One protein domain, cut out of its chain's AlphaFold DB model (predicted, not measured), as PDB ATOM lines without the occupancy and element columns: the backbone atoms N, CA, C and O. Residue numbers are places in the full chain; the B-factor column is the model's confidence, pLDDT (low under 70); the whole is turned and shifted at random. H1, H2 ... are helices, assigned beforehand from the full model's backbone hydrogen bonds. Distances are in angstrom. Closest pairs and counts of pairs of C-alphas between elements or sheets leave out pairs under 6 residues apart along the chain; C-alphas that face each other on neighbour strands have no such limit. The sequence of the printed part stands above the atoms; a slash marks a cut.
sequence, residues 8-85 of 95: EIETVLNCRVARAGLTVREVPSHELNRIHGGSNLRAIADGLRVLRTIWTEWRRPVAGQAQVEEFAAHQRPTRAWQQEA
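Overview. This is residues 8 to 85 of the 95 residues of a protein of Microlunatus phosphovorus (strain ATCC 700054 / DSM 10555 / JCM 9379 / NBRC 101784 / NCIMB 13414 / VKM Ac-1990 / NM-1) (UniProt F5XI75). H2, the longest helix, and H1 lie side by side, joined by a wide loop, residues 20 to 42, that sticks out from residue 25 on; past H2, H3 and H4 trail away, making a flat, open shape. The printed part has 78 residues with four named helices, H1 to H4 in order, and no named strand: all helix. It is only just loose, close to extended, with a radius of gyration of the C-alphas of 17.3 A and spans of 43 by 38 by 15 A.

Arrangement. H2, residues 43 to 59, touches H1, residues 9 to 19; their closest C-alphas, of Val 50 and Thr 11, are 6.4 A apart. They run the same way at a shallow tilt of 33 degrees, only just short of steep. H3, residues 65 to 74, and H4, residues 80 to 85, touch no helix. Every O i to N i+4 pair is within hydrogen-bond range in H1, H2 and H3; H4 has 0 of 2, and 0 of 3 O i to N i+3 pairs.

Along the chain. H2 spans 24.4 A from C-alpha 43 at (274.858, 119.920, 218.906), H1 15.4 A, H3 14.4 A, and H4 9.4 A to C-alpha 85 at (287.982, 102.957, 249.709).

Size, cuts and confidence. The farthest C-alphas, of Ala 45 and Gln 83, are 45.1 A apart. The printed part has no cut; the link H1 to H2 is long. Residues 64 to 66, 72 and 75 to 85 have pLDDT under 70.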
ATOM      1  N   GLU A   8     279.658 125.790 227.756       90.12
ATOM      2  CA  GLU A   8     281.109 125.900 227.677       90.12
ATOM      3  C   GLU A   8     281.850 125.829 229.024       90.12
ATOM      4  O   GLU A   8     283.081 125.763 229.002       90.12
ATOM      5  N   ILE A   9     281.166 125.844 230.176       91.50
ATOM      6  CA  ILE A   9     281.819 125.840 231.498       91.50
ATOM      7  C   ILE A   9     282.764 124.652 231.684       91.50
ATOM      8  O   ILE A   9     283.924 124.843 232.049       91.50
ATOM      9  N   GLU A  10     282.323 123.451 231.317       92.25
ATOM     10  CA  GLU A  10     283.135 122.231 231.384       92.25
ATOM     11  C   GLU A  10     284.380 122.338 230.501       92.25
ATOM     12  O   GLU A  10     285.470 121.895 230.855       92.25
ATOM     13  N   THR A  11     284.251 123.001 229.350       94.81
ATOM     14  CA  THR A  11     285.386 123.238 228.454       94.81
ATOM     15  C   THR A  11     286.394 124.192 229.092       94.81
ATOM     16  O   THR A  11     287.594 123.930 229.057       94.81
ATOM     17  N   VAL A  12     285.924 125.284 229.709       93.44
ATOM     18  CA  VAL A  12     286.790 126.231 230.428       93.44
ATOM     19  C   VAL A  12     287.519 125.529 231.571       93.44
ATOM     20  O   VAL A  12     288.734 125.696 231.706       93.44
ATOM     21  N   LEU A  13     286.795 124.747 232.374       91.88
ATOM     22  CA  LEU A  13     287.352 124.017 233.507       91.88
ATOM     23  C   LEU A  13     288.444 123.049 233.039       91.88
ATOM     24  O   LEU A  13     289.584 123.161 233.488       91.88
ATOM     25  N   ASN A  14     288.140 122.195 232.060       94.12
ATOM     26  CA  ASN A  14     289.082 121.208 231.534       94.12
ATOM     27  C   ASN A  14     290.337 121.843 230.929       94.12
ATOM     28  O   ASN A  14     291.452 121.418 231.236       94.12
ATOM     29  N   CYS A  15     290.198 122.908 230.129       93.50
ATOM     30  CA  CYS A  15     291.357 123.614 229.582       93.50
ATOM     31  C   CYS A  15     292.268 124.168 230.687       93.50
ATOM     32  O   CYS A  15     293.493 124.126 230.564       93.50
ATOM     33  N   ARG A  16     291.693 124.693 231.773       91.50
ATOM     34  CA  ARG A  16     292.467 125.281 232.874       91.50
ATOM     35  C   ARG A  16     293.114 124.227 233.759       91.50
ATOM     36  O   ARG A  16     294.277 124.405 234.100       91.50
ATOM     37  N   VAL A  17     292.406 123.145 234.072       91.19
ATOM     38  CA  VAL A  17     292.935 121.980 234.794       91.19
ATOM     39  C   VAL A  17     294.123 121.382 234.037       91.19
ATOM     40  O   VAL A  17     295.201 121.236 234.612       91.19
ATOM     41  N   ALA A  18     293.969 121.145 232.729       91.06
ATOM     42  CA  ALA A  18     295.043 120.635 231.879       91.06
ATOM     43  C   ALA A  18     296.244 121.591 231.840       91.06
ATOM     44  O   ALA A  18     297.385 121.170 232.018       91.06
ATOM     45  N   ARG A  19     296.004 122.899 231.673       89.50
ATOM     46  CA  ARG A  19     297.073 123.912 231.675       89.50
ATOM     47  C   ARG A  19     297.772 124.043 233.031       89.50
ATOM     48  O   ARG A  19     298.940 124.413 233.071       89.50
ATOM     49  N   ALA A  20     297.068 123.769 234.124       87.38
ATOM     50  CA  ALA A  20     297.617 123.774 235.474       87.38
ATOM     51  C   ALA A  20     298.417 122.502 235.811       87.38
ATOM     52  O   ALA A  20     299.041 122.462 236.867       87.38
ATOM     53  N   GLY A  21     298.414 121.483 234.943       86.50
ATOM     54  CA  GLY A  21     299.082 120.205 235.206       86.50
ATOM     55  C   GLY A  21     298.422 119.394 236.324       86.50
ATOM     56  O   GLY A  21     299.078 118.569 236.956       86.50
ATOM     57  N   LEU A  22     297.141 119.644 236.600       87.00
ATOM     58  CA  LEU A  22     296.398 118.935 237.636       87.00
ATOM     59  C   LEU A  22     296.027 117.523 237.180       87.00
ATOM     60  O   LEU A  22     295.705 117.288 236.016       87.00
ATOM     61  N   THR A  23     296.031 116.585 238.127       88.06
ATOM     62  CA  THR A  23     295.526 115.230 237.889       88.06
ATOM     63  C   THR A  23     294.008 115.227 238.016       88.06
ATOM     64  O   THR A  23     293.468 115.709 239.010       88.06
ATOM     65  N   VAL A  24     293.327 114.660 237.024       89.06
ATOM     66  CA  VAL A  24     291.876 114.448 237.046       89.06
ATOM     67  C   VAL A  24     291.605 112.984 237.339       89.06
ATOM     68  O   VAL A  24     292.215 112.104 236.732       89.06
ATOM     69  N   ARG A  25     290.674 112.728 238.256       92.94
ATOM     70  CA  ARG A  25     290.105 111.403 238.475       92.94
ATOM     71  C   ARG A  25     288.612 111.474 238.207       92.94
ATOM     72  O   ARG A  25     287.914 112.266 238.831       92.94
ATOM     73  N   GLU A  26     288.144 110.638 237.296       90.94
ATOM     74  CA  GLU A  26     286.719 110.450 237.051       90.94
ATOM     75  C   GLU A  26     286.186 109.363 237.990       90.94
ATOM     76  O   GLU A  26     286.857 108.358 238.242       90.94
ATOM     77  N   VAL A  27     284.992 109.584 238.537       93.81
ATOM     78  CA  VAL A  27     284.288 108.628 239.399       93.81
ATOM     79  C   VAL A  27     283.041 108.161 238.646       93.81
ATOM     80  O   VAL A  27     282.272 109.016 238.196       93.81
ATOM     81  N   PRO A  28     282.825 106.843 238.472       93.25
ATOM     82  CA  PRO A  28     281.637 106.331 237.795       93.25
ATOM     83  C   PRO A  28     280.346 106.813 238.465       93.25
ATOM     84  O   PRO A  28     280.261 106.885 239.689       93.25
ATOM     85  N   SER A  29     279.324 107.118 237.667       92.25
ATOM     86  CA  SER A  29     277.992 107.477 238.162       92.25
ATOM     87  C   SER A  29     276.899 106.955 237.228       92.25
ATOM     88  O   SER A  29     277.164 106.628 236.070       92.25
ATOM     89  N   HIS A  30     275.670 106.863 237.740       94.50
ATOM     90  CA  HIS A  30     274.492 106.519 236.945       94.50
ATOM     91  C   HIS A  30     273.751 107.787 236.520       94.50
ATOM     92  O   HIS A  30     273.297 108.562 237.363       94.50
ATOM     93  N   GLU A  31     273.582 107.980 235.211       90.12
ATOM     94  CA  GLU A  31     272.732 109.047 234.690       90.12
ATOM     95  C   GLU A  31     271.257 108.649 234.832       90.12
ATOM     96  O   GLU A  31     270.808 107.632 234.302       90.12
ATOM     97  N   LEU A  32     270.497 109.451 235.579       90.56
ATOM     98  CA  LEU A  32     269.061 109.252 235.739       90.56
ATOM     99  C   LEU A  32     268.297 109.852 234.562       90.56
ATOM    100  O   LEU A  32     268.674 110.883 234.002       90.56
ATOM    101  N   ASN A  33     267.148 109.251 234.251       89.56
ATOM    102  CA  ASN A  33     266.226 109.834 233.289       89.56
ATOM    103  C   ASN A  33     265.824 111.242 233.731       89.56
ATOM    104  O   ASN A  33     265.406 111.474 234.869       89.56
ATOM    105  N   ARG A  34     265.920 112.188 232.797       88.44
ATOM    106  CA  ARG A  34     265.463 113.557 233.009       88.44
ATOM    107  C   ARG A  34     263.974 113.543 233.375       88.44
ATOM    108  O   ARG A  34     263.148 113.073 232.602       88.44
ATOM    109  N   ILE A  35     263.643 114.089 234.545       87.50
ATOM    110  CA  ILE A  35     262.281 114.059 235.106       87.50
ATOM    111  C   ILE A  35     261.320 114.955 234.298       87.50
ATOM    112  O   ILE A  35     260.152 114.620 234.128       87.50
ATOM    113  N   HIS A  36     261.810 116.081 233.763       84.69
ATOM    114  CA  HIS A  36     261.006 117.043 233.000       84.69
ATOM    115  C   HIS A  36     261.794 117.671 231.841       84.69
ATOM    116  O   HIS A  36     262.973 117.992 231.985       84.69
ATOM    117  N   GLY A  37     261.106 117.947 230.729       82.50
ATOM    118  CA  GLY A  37     261.651 118.681 229.581       82.50
ATOM    119  C   GLY A  37     262.429 117.821 228.577       82.50
ATOM    120  O   GLY A  37     262.933 116.747 228.895       82.50
ATOM    121  N   GLY A  38     262.515 118.305 227.334       84.06
ATOM    122  CA  GLY A  38     263.267 117.663 226.252       84.06
ATOM    123  C   GLY A  38     264.759 118.015 226.253       84.06
ATOM    124  O   GLY A  38     265.262 118.723 227.130       84.06
ATOM    125  N   SER A  39     265.491 117.524 225.252       81.00
ATOM    126  CA  SER A  39     266.847 118.009 224.983       81.00
ATOM    127  C   SER A  39     266.788 119.395 224.340       81.00
ATOM    128  O   SER A  39     266.203 119.554 223.274       81.00
ATOM    129  N   ASN A  40     267.420 120.384 224.971       82.56
ATOM    130  CA  ASN A  40     267.626 121.714 224.390       82.56
ATOM    131  C   ASN A  40     268.988 121.833 223.678       82.56
ATOM    132  O   ASN A  40     269.416 122.938 223.348       82.56
ATOM    133  N   LEU A  41     269.685 120.709 223.464       85.50
ATOM    134  CA  LEU A  41     271.023 120.692 222.885       85.50
ATOM    135  C   LEU A  41     270.966 120.935 221.375       85.50
ATOM    136  O   LEU A  41     270.364 120.171 220.619       85.50
ATOM    137  N   ARG A  42     271.671 121.968 220.919       89.69
ATOM    138  CA  ARG A  42     271.895 122.255 219.503       89.69
ATOM    139  C   ARG A  42     273.319 121.852 219.160       89.69
ATOM    140  O   ARG A  42     274.180 122.711 218.996       89.69
ATOM    141  N   ALA A  43     273.535 120.548 218.997       90.12
ATOM    142  CA  ALA A  43     274.858 119.920 218.906       90.12
ATOM    143  C   ALA A  43     275.883 120.681 218.040       90.12
ATOM    144  O   ALA A  43     277.012 120.888 218.472       90.12
ATOM    145  N   ILE A  44     275.495 121.162 216.852       93.75
ATOM    146  CA  ILE A  44     276.394 121.930 215.976       93.75
ATOM    147  C   ILE A  44     276.736 123.303 216.575       93.75
ATOM    148  O   ILE A  44     277.905 123.670 216.665       93.75
ATOM    149  N   ALA A  45     275.726 124.080 216.975       91.19
ATOM    150  CA  ALA A  45     275.935 125.423 217.512       91.19
ATOM    151  C   ALA A  45     276.698 125.378 218.844       91.19
ATOM    152  O   ALA A  45     277.616 126.172 219.057       91.19
ATOM    153  N   ASP A  46     276.358 124.418 219.701       90.81
ATOM    154  CA  ASP A  46     277.019 124.199 220.983       90.81
ATOM    155  C   ASP A  46     278.448 123.674 220.783       90.81
ATOM    156  O   ASP A  46     279.378 124.181 221.407       90.81
ATOM    157  N   GLY A  47     278.673 122.777 219.819       92.19
ATOM    158  CA  GLY A  47     280.014 122.324 219.442       92.19
ATOM    159  C   GLY A  47     280.911 123.460 218.941       92.19
ATOM    160  O   GLY A  47     282.066 123.575 219.351       92.19
ATOM    161  N   LEU A  48     280.383 124.376 218.124       94.88
ATOM    162  CA  LEU A  48     281.132 125.563 217.695       94.88
ATOM    163  C   LEU A  48     281.469 126.500 218.865       94.88
ATOM    164  O   LEU A  48     282.528 127.132 218.856       94.88
ATOM    165  N   ARG A  49     280.600 126.595 219.882       92.50
ATOM    166  CA  ARG A  49     280.903 127.344 221.114       92.50
ATOM    167  C   ARG A  49     282.054 126.696 221.874       92.50
ATOM    168  O   ARG A  49     282.980 127.413 222.236       92.50
ATOM    169  N   VAL A  50     282.041 125.372 222.028       93.19
ATOM    170  CA  VAL A  50     283.140 124.613 222.648       93.19
ATOM    171  C   VAL A  50     284.463 124.879 221.932       93.19
ATOM    172  O   VAL A  50     285.437 125.270 222.571       93.19
ATOM    173  N   LEU A  51     284.497 124.765 220.601       95.75
ATOM    174  CA  LEU A  51     285.717 125.013 219.823       95.75
ATOM    175  C   LEU A  51     286.244 126.443 220.004       95.75
ATOM    176  O   LEU A  51     287.446 126.650 220.185       95.75
ATOM    177  N   ARG A  52     285.349 127.439 220.007       94.31
ATOM    178  CA  ARG A  52     285.722 128.833 220.280       94.31
ATOM    179  C   ARG A  52     286.294 128.994 221.690       94.31
ATOM    180  O   ARG A  52     287.272 129.716 221.858       94.31
ATOM    181  N   THR A  53     285.717 128.323 222.683       95.00
ATOM    182  CA  THR A  53     286.195 128.353 224.071       95.00
ATOM    183  C   THR A  53     287.590 127.759 224.203       95.00
ATOM    184  O   THR A  53     288.452 128.402 224.803       95.00
ATOM    185  N   ILE A  54     287.847 126.602 223.583       94.88
ATOM    186  CA  ILE A  54     289.182 125.980 223.545       94.88
ATOM    187  C   ILE A  54     290.203 126.964 222.967       94.88
ATOM    188  O   ILE A  54     291.249 127.206 223.566       94.88
ATOM    189  N   TRP A  55     289.883 127.582 221.828       96.19
ATOM    190  CA  TRP A  55     290.772 128.537 221.169       96.19
ATOM    191  C   TRP A  55     291.065 129.775 222.027       96.19
ATOM    192  O   TRP A  55     292.206 130.239 222.093       96.19
ATOM    193  N   THR A  56     290.050 130.311 222.705       93.75
ATOM    194  CA  THR A  56     290.217 131.452 223.611       93.75
ATOM    195  C   THR A  56     291.063 131.092 224.833       93.75
ATOM    196  O   THR A  56     291.970 131.850 225.173       93.75
ATOM    197  N   GLU A  57     290.822 129.947 225.485       93.31
ATOM    198  CA  GLU A  57     291.635 129.514 226.633       93.31
ATOM    199  C   GLU A  57     293.077 129.193 226.222       93.31
ATOM    200  O   GLU A  57     293.993 129.524 226.976       93.31
ATOM    201  N   TRP A  58     293.296 128.648 225.019       92.31
ATOM    202  CA  TRP A  58     294.634 128.396 224.471       92.31
ATOM    203  C   TRP A  58     295.449 129.683 224.288       92.31
ATOM    204  O   TRP A  58     296.640 129.716 224.588       92.31
ATOM    205  N   ARG A  59     294.802 130.772 223.854       93.44
ATOM    206  CA  ARG A  59     295.442 132.089 223.691       93.44
ATOM    207  C   ARG A  59     295.624 132.858 224.998       93.44
ATOM    208  O   ARG A  59     296.305 133.883 225.010       93.44
ATOM    209  N   ARG A  60     294.982 132.426 226.085       88.69
ATOM    210  CA  ARG A  60     295.024 133.139 227.362       88.69
ATOM    211  C   ARG A  60     296.384 132.911 228.045       88.69
ATOM    212  O   ARG A  60     296.802 131.757 228.160       88.69
ATOM    213  N   PRO A  61     297.053 133.971 228.539       80.19
ATOM    214  CA  PRO A  61     298.293 133.831 229.291       80.19
ATOM    215  C   PRO A  61     298.116 132.922 230.507       80.19
ATOM    216  O   PRO A  61     297.060 132.917 231.150       80.19
ATOM    217  N   VAL A  62     299.165 132.168 230.832       73.06
ATOM    218  CA  VAL A  62     299.195 131.341 232.038       73.06
ATOM    219  C   VAL A  62     299.264 132.270 233.248       73.06
ATOM    220  O   VAL A  62     300.239 132.988 233.436       73.06
ATOM    221  N   ALA A  63     298.220 132.263 234.068       71.12
ATOM    222  CA  ALA A  63     298.196 132.931 235.361       71.12
ATOM    223  C   ALA A  63     297.586 131.965 236.381       71.12
ATOM    224  O   ALA A  63     296.575 131.329 236.076       71.12
ATOM    225  N   GLY A  64     298.196 131.858 237.565       66.50
ATOM    226  CA  GLY A  64     297.624 131.113 238.694       66.50
ATOM    227  C   GLY A  64     298.327 129.819 239.113       66.50
ATOM    228  O   GLY A  64     297.757 129.104 239.925       66.50
ATOM    229  N   GLN A  65     299.546 129.507 238.644       66.69
ATOM    230  CA  GLN A  65     300.252 128.298 239.118       66.69
ATOM    231  C   GLN A  65     300.506 128.313 240.634       66.69
ATOM    232  O   GLN A  65     300.274 127.308 241.291       66.69
ATOM    233  N   ALA A  66     300.842 129.474 241.207       68.50
ATOM    234  CA  ALA A  66     301.016 129.623 242.654       68.50
ATOM    235  C   ALA A  66     299.741 129.291 243.461       68.50
ATOM    236  O   ALA A  66     299.816 128.668 244.513       68.50
ATOM    237  N   GLN A  67     298.559 129.656 242.949       72.06
ATOM    238  CA  GLN A  67     297.280 129.357 243.612       72.06
ATOM    239  C   GLN A  67     296.934 127.866 243.532       72.06
ATOM    240  O   GLN A  67     296.335 127.311 244.449       72.06
ATOM    241  N   VAL A  68     297.316 127.212 242.432       72.19
ATOM    242  CA  VAL A  68     297.128 125.769 242.246       72.19
ATOM    243  C   VAL A  68     298.021 124.982 243.202       72.19
ATOM    244  O   VAL A  68     297.540 124.042 243.828       72.19
ATOM    245  N   GLU A  69     299.285 125.381 243.357       71.88
ATOM    246  CA  GLU A  69     300.207 124.775 244.326       71.88
ATOM    247  C   GLU A  69     299.698 124.923 245.766       71.88
ATOM    248  O   GLU A  69     299.687 123.950 246.519       71.88
ATOM    249  N   GLU A  70     299.211 126.110 246.138       74.56
ATOM    250  CA  GLU A  70     298.625 126.363 247.457       74.56
ATOM    251  C   GLU A  70     297.385 125.495 247.711       74.56
ATOM    252  O   GLU A  70     297.255 124.883 248.775       74.56
ATOM    253  N   PHE A  71     296.487 125.395 246.733       71.75
ATOM    254  CA  PHE A  71     295.297 124.560 246.841       71.75
ATOM    255  C   PHE A  71     295.642 123.066 246.908       71.75
ATOM    256  O   PHE A  71     295.111 122.358 247.762       71.75
ATOM    257  N   ALA A  72     296.579 122.589 246.083       69.44
ATOM    258  CA  ALA A  72     297.072 121.213 246.129       69.44
ATOM    259  C   ALA A  72     297.735 120.884 247.479       69.44
ATOM    260  O   ALA A  72     297.552 119.788 248.011       69.44
ATOM    261  N   ALA A  73     298.453 121.840 248.076       71.81
ATOM    262  CA  ALA A  73     299.026 121.690 249.411       71.81
ATOM    263  C   ALA A  73     297.953 121.579 250.512       71.81
ATOM    264  O   ALA A  73     298.166 120.860 251.491       71.81
ATOM    265  N   HIS A  74     296.804 122.247 250.346       74.19
ATOM    266  CA  HIS A  74     295.665 122.184 251.270       74.19
ATOM    267  C   HIS A  74     294.761 120.966 251.051       74.19
ATOM    268  O   HIS A  74     294.172 120.471 252.009       74.19
ATOM    269  N   GLN A  75     294.678 120.436 249.829       64.69
ATOM    270  CA  GLN A  75     293.895 119.244 249.487       64.69
ATOM    271  C   GLN A  75     294.518 117.921 249.961       64.69
ATOM    272  O   GLN A  75     294.163 116.858 249.450       64.69
ATOM    273  N   ARG A  76     295.421 117.937 250.955       59.78
ATOM    274  CA  ARG A  76     295.863 116.692 251.593       59.78
ATOM    275  C   ARG A  76     294.615 115.926 252.033       59.78
ATOM    276  O   ARG A  76     293.874 116.460 252.862       59.78
ATOM    277  N   PRO A  77     294.362 114.720 251.492       55.16
ATOM    278  CA  PRO A  77     293.200 113.953 251.887       55.16
ATOM    279  C   PRO A  77     293.286 113.782 253.399       55.16
ATOM    280  O   PRO A  77     294.274 113.267 253.933       55.16
ATOM    281  N   THR A  78     292.279 114.277 254.112       54.09
ATOM    282  CA  THR A  78     292.053 113.817 255.472       54.09
ATOM    283  C   THR A  78     291.954 112.299 255.364       54.09
ATOM    284  O   THR A  78     291.145 111.787 254.591       54.09
ATOM    285  N   ARG A  79     292.836 111.584 256.077       50.09
ATOM    286  CA  ARG A  79     293.008 110.114 256.038       50.09
ATOM    287  C   ARG A  79     291.701 109.302 256.037       50.09
ATOM    288  O   ARG A  79     291.719 108.153 255.619       50.09
ATOM    289  N   ALA A  80     290.600 109.903 256.482       53.56
ATOM    290  CA  ALA A  80     289.261 109.338 256.498       53.56
ATOM    291  C   ALA A  80     288.785 108.810 255.127       53.56
ATOM    292  O   ALA A  80     288.277 107.702 255.071       53.56
ATOM    293  N   TRP A  81     289.013 109.520 254.014       54.72
ATOM    294  CA  TRP A  81     288.475 109.098 252.702       54.72
ATOM    295  C   TRP A  81     289.311 108.036 251.971       54.72
ATOM    296  O   TRP A  81     288.870 107.499 250.960       54.72
ATOM    297  N   GLN A  82     290.531 107.758 252.439       53.47
ATOM    298  CA  GLN A  82     291.389 106.713 251.869       53.47
ATOM    299  C   GLN A  82     291.165 105.354 252.531       53.47
ATOM    300  O   GLN A  82     291.273 104.347 251.850       53.47
ATOM    301  N   GLN A  83     290.813 105.320 253.821       49.81
ATOM    302  CA  GLN A  83     290.511 104.062 254.513       49.81
ATOM    303  C   GLN A  83     289.166 103.455 254.100       49.81
ATOM    304  O   GLN A  83     289.081 102.239 254.018       49.81
ATOM    305  N   GLU A  84     288.162 104.273 253.776       50.72
ATOM    306  CA  GLU A  84     286.851 103.786 253.312       50.72
ATOM    307  C   GLU A  84     286.933 103.076 251.944       50.72
ATOM    308  O   GLU A  84     286.190 102.143 251.679       50.72
ATOM    309  N   ALA A  85     287.850 103.501 251.066       55.44
ATOM    310  CA  ALA A  85     287.982 102.957 249.709       55.44
ATOM    311  C   ALA A  85     288.789 101.645 249.633       55.44
ATOM    312  O   ALA A  85     288.748 100.972 248.604       55.44
TER     313      ALA A  85